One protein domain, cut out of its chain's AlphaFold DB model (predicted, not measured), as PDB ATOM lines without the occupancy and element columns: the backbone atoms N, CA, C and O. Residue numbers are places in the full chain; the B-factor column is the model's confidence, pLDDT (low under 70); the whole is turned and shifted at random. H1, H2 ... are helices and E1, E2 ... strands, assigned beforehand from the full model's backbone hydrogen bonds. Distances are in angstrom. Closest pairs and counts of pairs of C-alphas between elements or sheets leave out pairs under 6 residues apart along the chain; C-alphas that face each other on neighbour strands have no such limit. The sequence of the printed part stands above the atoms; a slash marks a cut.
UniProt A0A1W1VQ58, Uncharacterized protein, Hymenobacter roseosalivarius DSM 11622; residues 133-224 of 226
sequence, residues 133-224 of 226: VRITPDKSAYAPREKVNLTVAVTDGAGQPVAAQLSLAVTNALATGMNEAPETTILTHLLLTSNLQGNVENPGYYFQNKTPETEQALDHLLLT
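Overview. This is residues 133 to 224 of the 226 residues of an uncharacterized protein of Hymenobacter roseosalivarius DSM 11622 (UniProt A0A1W1VQ58). With little regular structure, the domain has a two-stranded antiparallel hairpin, E1 and E2, at one end and a loose group of helices, H2, H3 and H4, at the other, joined by a long loop whose residues 167 to 180, including H1, stick out. Of 92 printed residues, 36 are in named elements, ordered E1, E2, H1, H2, H3, H4, class mixed. It is loose, radius of gyration of the C-alphas 17.2 A, spanning 51 by 36 by 22 A.

Along the chain. E1, residues 133 to 137, 13.2 A long, begins at C-alpha 133 (198.809, 99.762, 82.118). E2 is residues 150 to 155, 16.3 A; H1, 173 to 176; H2, 186 to 191; H3, 205 to 208. H4, residues 212 to 222, 15.4 A, ends at C-alpha 222 (202.529, 74.531, 70.409).

Arrangement. In the hairpin E1 and E2, at 161 degrees, N 134 and O 153 are within hydrogen-bond range, 2.9 A. H1 and H2 are apart. H2 and H3 are close but not clearly touching, closest C-alphas Thr 188 and Phe 207, 7.3 A. H3 touches H4, closest C-alphas Tyr 206 and Thr 214, 5.3 A. Every O i to N i+4 pair is within hydrogen-bond range in H2 and H4; H1 and H3 are too short for one.

Size, cuts and confidence. The farthest C-alphas, Arg 145 and Leu 223, are 51.6 A apart. The printed part has no cut. Links E1 to E2, E2 to H1 and H2 to H3 are long. Residues 176 to 183 have pLDDT under 70.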
ATOM      1  N   VAL A 133     198.524  98.394  82.560       89.31
ATOM      2  CA  VAL A 133     198.809  99.762  82.118       89.31
ATOM      3  C   VAL A 133     197.493 100.460  81.821       89.31
ATOM      4  O   VAL A 133     196.740 100.034  80.946       89.31
ATOM      5  N   ARG A 134     197.222 101.557  82.527       91.88
ATOM      6  CA  ARG A 134     196.060 102.412  82.284       91.88
ATOM      7  C   ARG A 134     196.523 103.788  81.837       91.88
ATOM      8  O   ARG A 134     197.234 104.472  82.567       91.88
ATOM      9  N   ILE A 135     196.065 104.208  80.662       92.94
ATOM     10  CA  ILE A 135     196.290 105.552  80.127       92.94
ATOM     11  C   ILE A 135     194.974 106.315  80.238       92.94
ATOM     12  O   ILE A 135     193.948 105.858  79.742       92.94
ATOM     13  N   THR A 136     194.987 107.451  80.929       96.62
ATOM     14  CA  THR A 136     193.808 108.304  81.111       96.62
ATOM     15  C   THR A 136     194.110 109.697  80.567       96.62
ATOM     16  O   THR A 136     194.986 110.369  81.118       96.62
ATOM     17  N   PRO A 137     193.433 110.132  79.492       95.88
ATOM     18  CA  PRO A 137     193.550 111.501  79.017       95.88
ATOM     19  C   PRO A 137     192.837 112.466  79.967       95.88
ATOM     20  O   PRO A 137     191.859 112.091  80.616       95.88
ATOM     21  N   ASP A 138     193.299 113.714  80.037       97.62
ATOM     22  CA  ASP A 138     192.619 114.751  80.819       97.62
ATOM     23  C   ASP A 138     191.311 115.229  80.164       97.62
ATOM     24  O   ASP A 138     190.430 115.740  80.857       97.62
ATOM     25  N   LYS A 139     191.151 115.018  78.848       96.19
ATOM     26  CA  LYS A 139     189.933 115.332  78.080       96.19
ATOM     27  C   LYS A 139     189.553 114.228  77.095       96.19
ATOM     28  O   LYS A 139     190.402 113.483  76.613       96.19
ATOM     29  N   SER A 140     188.268 114.162  76.748       93.94
ATOM     30  CA  SER A 140     187.739 113.247  75.724       93.94
ATOM     31  C   SER A 140     187.987 113.719  74.286       93.94
ATOM     32  O   SER A 140     187.963 112.904  73.369       93.94
ATOM     33  N   ALA A 141     188.231 115.017  74.081       94.62
ATOM     34  CA  ALA A 141     188.541 115.616  72.787       94.62
ATOM     35  C   ALA A 141     189.446 116.843  72.964       94.62
ATOM     36  O   ALA A 141     189.420 117.489  74.013       94.62
ATOM     37  N   TYR A 142     190.216 117.160  71.923       95.69
ATOM     38  CA  TYR A 142     191.178 118.263  71.901       95.69
ATOM     39  C   TYR A 142     191.035 119.061  70.605       95.69
ATOM     40  O   TYR A 142     190.802 118.490  69.536       95.69
ATOM     41  N   ALA A 143     191.208 120.378  70.686       96.81
ATOM     42  CA  ALA A 143     191.323 121.243  69.522       96.81
ATOM     43  C   ALA A 143     192.698 121.079  68.837       96.81
ATOM     44  O   ALA A 143     193.672 120.644  69.463       96.81
ATOM     45  N   PRO A 144     192.835 121.456  67.551       95.12
ATOM     46  CA  PRO A 144     194.132 121.456  66.884       95.12
ATOM     47  C   PRO A 144     195.185 122.254  67.671       95.12
ATOM     48  O   PRO A 144     194.961 123.415  68.007       95.12
ATOM     49  N   ARG A 145     196.353 121.636  67.911       94.00
ATOM     50  CA  ARG A 145     197.498 122.191  68.674       94.00
ATOM     51  C   ARG A 145     197.241 122.429  70.164       94.00
ATOM     52  O   ARG A 145     198.066 123.053  70.830       94.00
ATOM     53  N   GLU A 146     196.135 121.927  70.693       97.06
ATOM     54  CA  GLU A 146     195.911 121.924  72.129       97.06
ATOM     55  C   GLU A 146     196.896 120.974  72.829       97.06
ATOM     56  O   GLU A 146     197.232 119.902  72.318       97.06
ATOM     57  N   LYS A 147     197.380 121.377  74.009       96.25
ATOM     58  CA  LYS A 147     198.238 120.531  74.839       96.25
ATOM     59  C   LYS A 147     197.425 119.353  75.378       96.25
ATOM     60  O   LYS A 147     196.425 119.560  76.059       96.25
ATOM     61  N   VAL A 148     197.912 118.141  75.136       96.25
ATOM     62  CA  VAL A 148     197.352 116.896  75.677       96.25
ATOM     63  C   VAL A 148     198.096 116.527  76.957       96.25
ATOM     64  O   VAL A 148     199.327 116.451  76.936       96.25
ATOM     65  N   ASN A 149     197.379 116.265  78.055       96.44
ATOM     66  CA  ASN A 149     197.976 115.670  79.250       96.44
ATOM     67  C   ASN A 149     197.458 114.238  79.419       96.44
ATOM     68  O   ASN A 149     196.256 113.985  79.439       96.44
ATOM     69  N   LEU A 150     198.379 113.287  79.559       95.56
ATOM     70  CA  LEU A 150     198.054 111.882  79.786       95.56
ATOM     71  C   LEU A 150     198.582 111.455  81.149       95.56
ATOM     72  O   LEU A 150     199.762 111.635  81.449       95.56
ATOM     73  N   THR A 151     197.721 110.827  81.940       95.75
ATOM     74  CA  THR A 151     198.125 110.122  83.156       95.75
ATOM     75  C   THR A 151     198.315 108.652  82.821       95.75
ATOM     76  O   THR A 151     197.377 107.995  82.366       95.75
ATOM     77  N   VAL A 152     199.518 108.125  83.059       95.00
ATOM     78  CA  VAL A 152     199.829 106.703  82.878       95.00
ATOM     79  C   VAL A 152     200.046 106.067  84.244       95.00
ATOM     80  O   VAL A 152     200.971 106.436  84.962       95.00
ATOM     81  N   ALA A 153     199.189 105.113  84.598       95.00
ATOM     82  CA  ALA A 153     199.327 104.302  85.799       95.00
ATOM     83  C   ALA A 153     199.769 102.890  85.406       95.00
ATOM     84  O   ALA A 153     199.177 102.285  84.508       95.00
ATOM     85  N   VAL A 154     200.797 102.377  86.082       95.06
ATOM     86  CA  VAL A 154     201.289 101.008  85.901       95.06
ATOM     87  C   VAL A 154     201.260 100.296  87.241       95.06
ATOM     88  O   VAL A 154     201.864 100.768  88.206       95.06
ATOM     89  N   THR A 155     200.564  99.166  87.293       93.62
ATOM     90  CA  THR A 155     200.480  98.329  88.491       93.62
ATOM     91  C   THR A 155     200.807  96.876  88.180       93.62
ATOM     92  O   THR A 155     200.711  96.435  87.033       93.62
ATOM     93  N   ASP A 156     201.180  96.115  89.200       88.94
ATOM     94  CA  ASP A 156     201.236  94.660  89.110       88.94
ATOM     95  C   ASP A 156     199.829  94.026  89.142       88.94
ATOM     96  O   ASP A 156     198.799  94.709  89.211       88.94
ATOM     97  N   GLY A 157     199.779  92.694  89.104       81.69
ATOM     98  CA  GLY A 157     198.534  91.935  89.230       81.69
ATOM     99  C   GLY A 157     197.809  92.071  90.571       81.69
ATOM    100  O   GLY A 157     196.639  91.706  90.649       81.69
ATOM    101  N   ALA A 158     198.471  92.588  91.609       86.56
ATOM    102  CA  ALA A 158     197.879  92.897  92.908       86.56
ATOM    103  C   ALA A 158     197.422  94.368  93.011       86.56
ATOM    104  O   ALA A 158     196.952  94.793  94.069       86.56
ATOM    105  N   GLY A 159     197.550  95.147  91.931       89.50
ATOM    106  CA  GLY A 159     197.193  96.563  91.888       89.50
ATOM    107  C   GLY A 159     198.223  97.485  92.547       89.50
ATOM    108  O   GLY A 159     197.938  98.667  92.732       89.50
ATOM    109  N   GLN A 160     199.412  96.985  92.895       92.31
ATOM    110  CA  GLN A 160     200.466  97.805  93.488       92.31
ATOM    111  C   GLN A 160     201.220  98.579  92.405       92.31
ATOM    112  O   GLN A 160     201.568  97.985  91.382       92.31
ATOM    113  N   PRO A 161     201.496  99.884  92.598       93.75
ATOM    114  CA  PRO A 161     202.304 100.655  91.663       93.75
ATOM    115  C   PRO A 161     203.691 100.044  91.483       93.75
ATOM    116  O   PRO A 161     204.361  99.698  92.457       93.75
ATOM    117  N   VAL A 162     204.146  99.966  90.237       92.44
ATOM    118  CA  VAL A 162     205.466  99.425  89.898       92.44
ATOM    119  C   VAL A 162     206.241 100.395  89.023       92.44
ATOM    120  O   VAL A 162     205.682 101.071  88.159       92.44
ATOM    121  N   ALA A 163     207.553 100.465  89.251       91.69
ATOM    122  CA  ALA A 163     208.442 101.241  88.400       91.69
ATOM    123  C   ALA A 163     208.419 100.664  86.978       91.69
ATOM    124  O   ALA A 163     208.606  99.462  86.784       91.69
ATOM    125  N   ALA A 164     208.199 101.525  85.988       89.31
ATOM    126  CA  ALA A 164     208.070 101.128  84.595       89.31
ATOM    127  C   ALA A 164     208.920 102.022  83.695       89.31
ATOM    128  O   ALA A 164     209.008 103.234  83.894       89.31
ATOM    129  N   GLN A 165     209.516 101.412  82.676       91.00
ATOM    130  CA  GLN A 165     210.103 102.130  81.554       91.00
ATOM    131  C   GLN A 165     209.086 102.122  80.424       91.00
ATOM    132  O   GLN A 165     208.600 101.063  80.028       91.00
ATOM    133  N   LEU A 166     208.732 103.308  79.944       89.88
ATOM    134  CA  LEU A 166     207.639 103.495  79.003       89.88
ATOM    135  C   LEU A 166     208.150 104.187  77.744       89.88
ATOM    136  O   LEU A 166     208.962 105.106  77.811       89.88
ATOM    137  N   SER A 167     207.624 103.755  76.604       90.62
ATOM    138  CA  SER A 167     207.735 104.450  75.326       90.62
ATOM    139  C   SER A 167     206.325 104.701  74.806       90.62
ATOM    140  O   SER A 167     205.457 103.837  74.939       90.62
ATOM    141  N   LEU A 168     206.086 105.890  74.254       88.44
ATOM    142  CA  LEU A 168     204.784 106.305  73.744       88.44
ATOM    143  C   LEU A 168     204.922 106.749  72.290       88.44
ATOM    144  O   LEU A 168     205.777 107.569  71.963       88.44
ATOM    145  N   ALA A 169     204.033 106.244  71.440       88.31
ATOM    146  CA  ALA A 169     203.865 106.691  70.066       88.31
ATOM    147  C   ALA A 169     202.417 107.142  69.853       88.31
ATOM    148  O   ALA A 169     201.487 106.547  70.398       88.31
ATOM    149  N   VAL A 170     202.232 108.189  69.051       86.81
ATOM    150  CA  VAL A 170     200.916 108.714  68.675       86.81
ATOM    151  C   VAL A 170     200.768 108.560  67.169       86.81
ATOM    152  O   VAL A 170     201.646 108.974  66.415       86.81
ATOM    153  N   THR A 171     199.665 107.956  66.734       84.81
ATOM    154  CA  THR A 171     199.367 107.732  65.317       84.81
ATOM    155  C   THR A 171     197.932 108.131  64.992       84.81
ATOM    156  O   THR A 171     197.073 108.175  65.872       84.81
ATOM    157  N   ASN A 172     197.669 108.430  63.723       84.50
ATOM    158  CA  ASN A 172     196.326 108.694  63.229       84.50
ATOM    159  C   ASN A 172     195.649 107.365  62.863       84.50
ATOM    160  O   ASN A 172     195.988 106.766  61.843       84.50
ATOM    161  N   ALA A 173     194.674 106.932  63.667       75.50
ATOM    162  CA  ALA A 173     193.964 105.666  63.468       75.50
ATOM    163  C   ALA A 173     193.278 105.553  62.091       75.50
ATOM    164  O   ALA A 173     193.269 104.480  61.492       75.50
ATOM    165  N   LEU A 174     192.765 106.666  61.545       75.69
ATOM    166  CA  LEU A 174     192.135 106.683  60.217       75.69
ATOM    167  C   LEU A 174     193.150 106.467  59.089       75.69
ATOM    168  O   LEU A 174     192.798 105.942  58.039       75.69
ATOM    169  N   ALA A 175     194.407 106.867  59.298       71.81
ATOM    170  CA  ALA A 175     195.470 106.705  58.311       71.81
ATOM    171  C   ALA A 175     196.085 105.299  58.330       71.81
ATOM    172  O   ALA A 175     196.638 104.864  57.323       71.81
ATOM    173  N   THR A 176     196.010 104.590  59.460       68.06
ATOM    174  CA  THR A 176     196.603 103.253  59.612       68.06
ATOM    175  C   THR A 176     195.632 102.116  59.316       68.06
ATOM    176  O   THR A 176     196.075 100.976  59.207       68.06
ATOM    177  N   GLY A 177     194.324 102.392  59.205       66.00
ATOM    178  CA  GLY A 177     193.302 101.357  59.008       66.00
ATOM    179  C   GLY A 177     193.279 100.307  60.126       66.00
ATOM    180  O   GLY A 177     192.815  99.190  59.908       66.00
ATOM    181  N   MET A 178     193.833 100.628  61.302       62.03
ATOM    182  CA  MET A 178     193.928  99.698  62.426       62.03
ATOM    183  C   MET A 178     192.544  99.468  63.037       62.03
ATOM    184  O   MET A 178     191.892 100.412  63.477       62.03
ATOM    185  N   ASN A 179     192.126  98.203  63.109       59.03
ATOM    186  CA  ASN A 179     191.003  97.787  63.948       59.03
ATOM    187  C   ASN A 179     191.363  97.937  65.439       59.03
ATOM    188  O   ASN A 179     192.518  97.749  65.824       59.03
ATOM    189  N   GLU A 180     190.370  98.231  66.285       56.41
ATOM    190  CA  GLU A 180     190.555  98.519  67.722       56.41
ATOM    191  C   GLU A 180     191.139  97.351  68.542       56.41
ATOM    192  O   GLU A 180     191.718  97.575  69.604       56.41
ATOM    193  N   ALA A 181     191.041  96.113  68.048       59.47
ATOM    194  CA  ALA A 181     191.627  94.927  68.670       59.47
ATOM    195  C   ALA A 181     192.783  94.398  67.803       59.47
ATOM    196  O   ALA A 181     192.552  93.585  66.906       59.47
ATOM    197  N   PRO A 182     194.030  94.854  68.018       63.78
ATOM    198  CA  PRO A 182     195.147  94.423  67.194       63.78
ATOM    199  C   PRO A 182     195.402  92.919  67.360       63.78
ATOM    200  O   PRO A 182     195.646  92.425  68.464       63.78
ATOM    201  N   GLU A 183     195.387  92.191  66.241       68.56
ATOM    202  CA  GLU A 183     195.783  90.775  66.169       68.56
ATOM    203  C   GLU A 183     197.254  90.573  66.561       68.56
ATOM    204  O   GLU A 183     197.656  89.494  66.992       68.56
ATOM    205  N   THR A 184     198.071  91.621  66.424       78.25
ATOM    206  CA  THR A 184     199.495  91.621  66.757       78.25
ATOM    207  C   THR A 184     199.821  92.751  67.725       78.25
ATOM    208  O   THR A 184     199.549  93.923  67.487       78.25
ATOM    209  N   THR A 185     200.428  92.395  68.849       84.25
ATOM    210  CA  THR A 185     200.918  93.325  69.865       84.25
ATOM    211  C   THR A 185     202.366  92.996  70.203       84.25
ATOM    212  O   THR A 185     202.873  91.917  69.883       84.25
ATOM    213  N   ILE A 186     203.041  93.897  70.916       85.69
ATOM    214  CA  ILE A 186     204.371  93.597  71.458       85.69
ATOM    215  C   ILE A 186     204.346  92.347  72.355       85.69
ATOM    216  O   ILE A 186     205.284  91.556  72.326       85.69
ATOM    217  N   LEU A 187     203.249  92.114  73.088       86.50
ATOM    218  CA  LEU A 187     203.082  90.928  73.927       86.50
ATOM    219  C   LEU A 187     202.998  89.658  73.086       86.50
ATOM    220  O   LEU A 187     203.759  88.726  73.332       86.50
ATOM    221  N   THR A 188     202.134  89.622  72.069       89.50
ATOM    222  CA  THR A 188     201.994  88.436  71.208       89.50
ATOM    223  C   THR A 188     203.287  88.152  70.448       89.50
ATOM    224  O   THR A 188     203.645  86.995  70.248       89.50
ATOM    225  N   HIS A 189     204.020  89.196  70.052       90.56
ATOM    226  CA  HIS A 189     205.304  89.030  69.387       90.56
ATOM    227  C   HIS A 189     206.359  88.444  70.323       90.56
ATOM    228  O   HIS A 189     206.929  87.389  70.040       90.56
ATOM    229  N   LEU A 190     206.599  89.094  71.464       90.00
ATOM    230  CA  LEU A 190     207.640  88.672  72.391       90.00
ATOM    231  C   LEU A 190     207.319  87.308  72.997       90.00
ATOM    232  O   LEU A 190     208.194  86.452  73.047       90.00
ATOM    233  N   LEU A 191     206.082  87.083  73.445       91.38
ATOM    234  CA  LEU A 191     205.692  85.878  74.181       91.38
ATOM    235  C   LEU A 191     205.396  84.666  73.295       91.38
ATOM    236  O   LEU A 191     205.502  83.551  73.801       91.38
ATOM    237  N   LEU A 192     205.051  84.865  72.018       92.81
ATOM    238  CA  LEU A 192     204.640  83.782  71.124       92.81
ATOM    239  C   LEU A 192     205.412  83.800  69.802       92.81
ATOM    240  O   LEU A 192     206.310  82.982  69.616       92.81
ATOM    241  N   THR A 193     205.110  84.731  68.894       92.06
ATOM    242  CA  THR A 193     205.509  84.577  67.482       92.06
ATOM    243  C   THR A 193     207.012  84.679  67.231       92.06
ATOM    244  O   THR A 193     207.505  84.039  66.316       92.06
ATOM    245  N   SER A 194     207.768  85.404  68.061       90.75
ATOM    246  CA  SER A 194     209.239  85.456  67.958       90.75
ATOM    247  C   SER A 194     209.946  84.152  68.346       90.75
ATOM    248  O   SER A 194     211.138  84.011  68.087       90.75
ATOM    249  N   ASN A 195     209.237  83.209  68.975       88.75
ATOM    250  CA  ASN A 195     209.801  81.953  69.479       88.75
ATOM    251  C   ASN A 195     209.348  80.740  68.645       88.75
ATOM    252  O   ASN A 195     209.707  79.618  68.982       88.75
ATOM    253  N   LEU A 196     208.559  80.949  67.583       91.31
ATOM    254  CA  LEU A 196     208.051  79.895  66.703       91.31
ATOM    255  C   LEU A 196     208.492  80.160  65.263       91.31
ATOM    256  O   LEU A 196     208.546  81.307  64.827       91.31
ATOM    257  N   GLN A 197     208.805  79.098  64.521       86.75
ATOM    258  CA  GLN A 197     209.255  79.227  63.129       86.75
ATOM    259  C   GLN A 197     208.094  79.384  62.141       86.75
ATOM    260  O   GLN A 197     208.243  80.053  61.119       86.75
ATOM    261  N   GLY A 198     206.951  78.748  62.410       86.31
ATOM    262  CA  GLY A 198     205.805  78.779  61.508       86.31
ATOM    263  C   GLY A 198     204.865  79.959  61.740       86.31
ATOM    264  O   GLY A 198     204.918  80.663  62.749       86.31
ATOM    265  N   ASN A 199     203.973  80.167  60.771       88.44
ATOM    266  CA  ASN A 199     202.982  81.233  60.838       88.44
ATOM    267  C   ASN A 199     201.961  80.968  61.953       88.44
ATOM    268  O   ASN A 199     201.342  79.903  61.998       88.44
ATOM    269  N   VAL A 200     201.746  81.967  62.807       90.38
ATOM    270  CA  VAL A 200     200.714  81.945  63.844       90.38
ATOM    271  C   VAL A 200     199.545  82.793  63.367       90.38
ATOM    272  O   VAL A 200     199.639  84.018  63.311       90.38
ATOM    273  N   GLU A 201     198.441  82.139  63.028       88.69
ATOM    274  CA  GLU A 201     197.203  82.820  62.657       88.69
ATOM    275  C   GLU A 201     196.586  83.513  63.880       88.69
ATOM    276  O   GLU A 201     196.457  82.896  64.940       88.69
ATOM    277  N   ASN A 202     196.247  84.798  63.722       88.62
ATOM    278  CA  ASN A 202     195.691  85.686  64.748       88.62
ATOM    279  C   ASN A 202     196.315  85.496  66.153       88.62
ATOM    280  O   ASN A 202     195.658  84.996  67.068       88.62
ATOM    281  N   PRO A 203     197.581  85.903  66.371       90.44
ATOM    282  CA  PRO A 203     198.266  85.711  67.651       90.44
ATOM    283  C   PRO A 203     197.526  86.317  68.855       90.44
ATOM    284  O   PRO A 203     197.620  85.793  69.963       90.44
ATOM    285  N   GLY A 204     196.787  87.409  68.647       89.06
ATOM    286  CA  GLY A 204     195.978  88.079  69.663       89.06
ATOM    287  C   GLY A 204     194.896  87.184  70.265       89.06
ATOM    288  O   GLY A 204     194.637  87.289  71.464       89.06
ATOM    289  N   TYR A 205     194.335  86.253  69.486       89.81
ATOM    290  CA  TYR A 205     193.310  85.305  69.937       89.81
ATOM    291  C   TYR A 205     193.705  84.554  71.219       89.81
ATOM    292  O   TYR A 205     192.880  84.378  72.112       89.81
ATOM    293  N   TYR A 206     194.978  84.169  71.351       89.69
ATOM    294  CA  TYR A 206     195.464  83.385  72.491       89.69
ATOM    295  C   TYR A 206     195.650  84.202  73.784       89.69
ATOM    296  O   TYR A 206     195.835  83.616  74.848       89.69
ATOM    297  N   PHE A 207     195.633  85.540  73.709       85.75
ATOM    298  CA  PHE A 207     195.976  86.420  74.837       85.75
ATOM    299  C   PHE A 207     194.897  87.442  75.208       85.75
ATOM    300  O   PHE A 207     194.934  87.959  76.323       85.75
ATOM    301  N   GLN A 208     193.959  87.750  74.305       77.81
ATOM    302  CA  GLN A 208     192.922  88.764  74.539       77.81
ATOM    303  C   GLN A 208     191.967  88.373  75.675       77.81
ATOM    304  O   GLN A 208     191.673  89.204  76.528       77.81
ATOM    305  N   ASN A 209     191.534  87.108  75.721       78.62
ATOM    306  CA  ASN A 209     190.694  86.570  76.789       78.62
ATOM    307  C   ASN A 209     191.283  85.247  77.264       78.62
ATOM    308  O   ASN A 209     191.352  84.306  76.485       78.62
ATOM    309  N   LYS A 210     191.682  85.157  78.536       81.44
ATOM    310  CA  LYS A 210     192.151  83.893  79.118       81.44
ATOM    311  C   LYS A 210     190.955  83.034  79.502       81.44
ATOM    312  O   LYS A 210     190.386  83.197  80.579       81.44
ATOM    313  N   THR A 211     190.571  82.140  78.603       89.94
ATOM    314  CA  THR A 211     189.560  81.106  78.843       89.94
ATOM    315  C   THR A 211     190.170  79.715  78.653       89.94
ATOM    316  O   THR A 211     191.168  79.588  77.932       89.94
ATOM    317  N   PRO A 212     189.576  78.654  79.231       89.88
ATOM    318  CA  PRO A 212     190.033  77.281  79.005       89.88
ATOM    319  C   PRO A 212     190.171  76.924  77.516       89.88
ATOM    320  O   PRO A 212     191.100  76.221  77.126       89.88
ATOM    321  N   GLU A 213     189.288  77.454  76.667       91.56
ATOM    322  CA  GLU A 213     189.305  77.238  75.220       91.56
ATOM    323  C   GLU A 213     190.535  77.876  74.562       91.56
ATOM    324  O   GLU A 213     191.194  77.238  73.741       91.56
ATOM    325  N   THR A 214     190.876  79.116  74.929       91.50
ATOM    326  CA  THR A 214     192.070  79.802  74.399       91.50
ATOM    327  C   THR A 214     193.372  79.167  74.885       91.50
ATOM    328  O   THR A 214     194.310  79.029  74.100       91.50
ATOM    329  N   GLU A 215     193.419  78.706  76.140       91.12
ATOM    330  CA  GLU A 215     194.569  77.982  76.693       91.12
ATOM    331  C   GLU A 215     194.775  76.649  75.968       91.12
ATOM    332  O   GLU A 215     195.892  76.314  75.569       91.12
ATOM    333  N   GLN A 216     193.689  75.911  75.729       92.25
ATOM    334  CA  GLN A 216     193.732  74.669  74.967       92.25
ATOM    335  C   GLN A 216     194.146  74.910  73.508       92.25
ATOM    336  O   GLN A 216     194.946  74.153  72.957       92.25
ATOM    337  N   ALA A 217     193.623  75.956  72.867       93.25
ATOM    338  CA  ALA A 217     193.999  76.301  71.502       93.25
ATOM    339  C   ALA A 217     195.486  76.669  71.394       93.25
ATOM    340  O   ALA A 217     196.143  76.250  70.440       93.25
ATOM    341  N   LEU A 218     196.028  77.397  72.376       93.94
ATOM    342  CA  LEU A 218     197.454  77.711  72.446       93.94
ATOM    343  C   LEU A 218     198.295  76.443  72.624       93.94
ATOM    344  O   LEU A 218     199.317  76.285  71.962       93.94
ATOM    345  N   ASP A 219     197.856  75.503  73.462       93.88
ATOM    346  CA  ASP A 219     198.546  74.219  73.615       93.88
ATOM    347  C   ASP A 219     198.546  73.402  72.309       93.88
ATOM    348  O   ASP A 219     199.574  72.847  71.925       93.88
ATOM    349  N   HIS A 220     197.430  73.392  71.570       93.38
ATOM    350  CA  HIS A 220     197.351  72.758  70.248       93.38
ATOM    351  C   HIS A 220     198.295  73.406  69.225       93.38
ATOM    352  O   HIS A 220     198.933  72.701  68.442       93.38
ATOM    353  N   LEU A 221     198.420  74.736  69.240       93.94
ATOM    354  CA  LEU A 221     199.378  75.444  68.391       93.94
ATOM    355  C   LEU A 221     200.809  74.979  68.701       93.94
ATOM    356  O   LEU A 221     201.550  74.615  67.793       93.94
ATOM    357  N   LEU A 222     201.180  74.917  69.980       94.44
ATOM    358  CA  LEU A 222     202.529  74.531  70.409       94.44
ATOM    359  C   LEU A 222     202.849  73.046  70.201       94.44
ATOM    360  O   LEU A 222     204.016  72.676  70.141       94.44
ATOM    361  N   LEU A 223     201.830  72.202  70.035       90.81
ATOM    362  CA  LEU A 223     201.985  70.812  69.598       90.81
ATOM    363  C   LEU A 223     202.267  70.671  68.096       90.81
ATOM    364  O   LEU A 223     202.675  69.596  67.664       90.81
ATOM    365  N   THR A 224     202.012  71.710  67.299       87.75
ATOM    366  CA  THR A 224     202.167  71.670  65.833       87.75
ATOM    367  C   THR A 224     203.281  72.577  65.307       87.75
ATOM    368  O   THR A 224     203.686  72.414  64.160       87.75
TER     369      THR A 224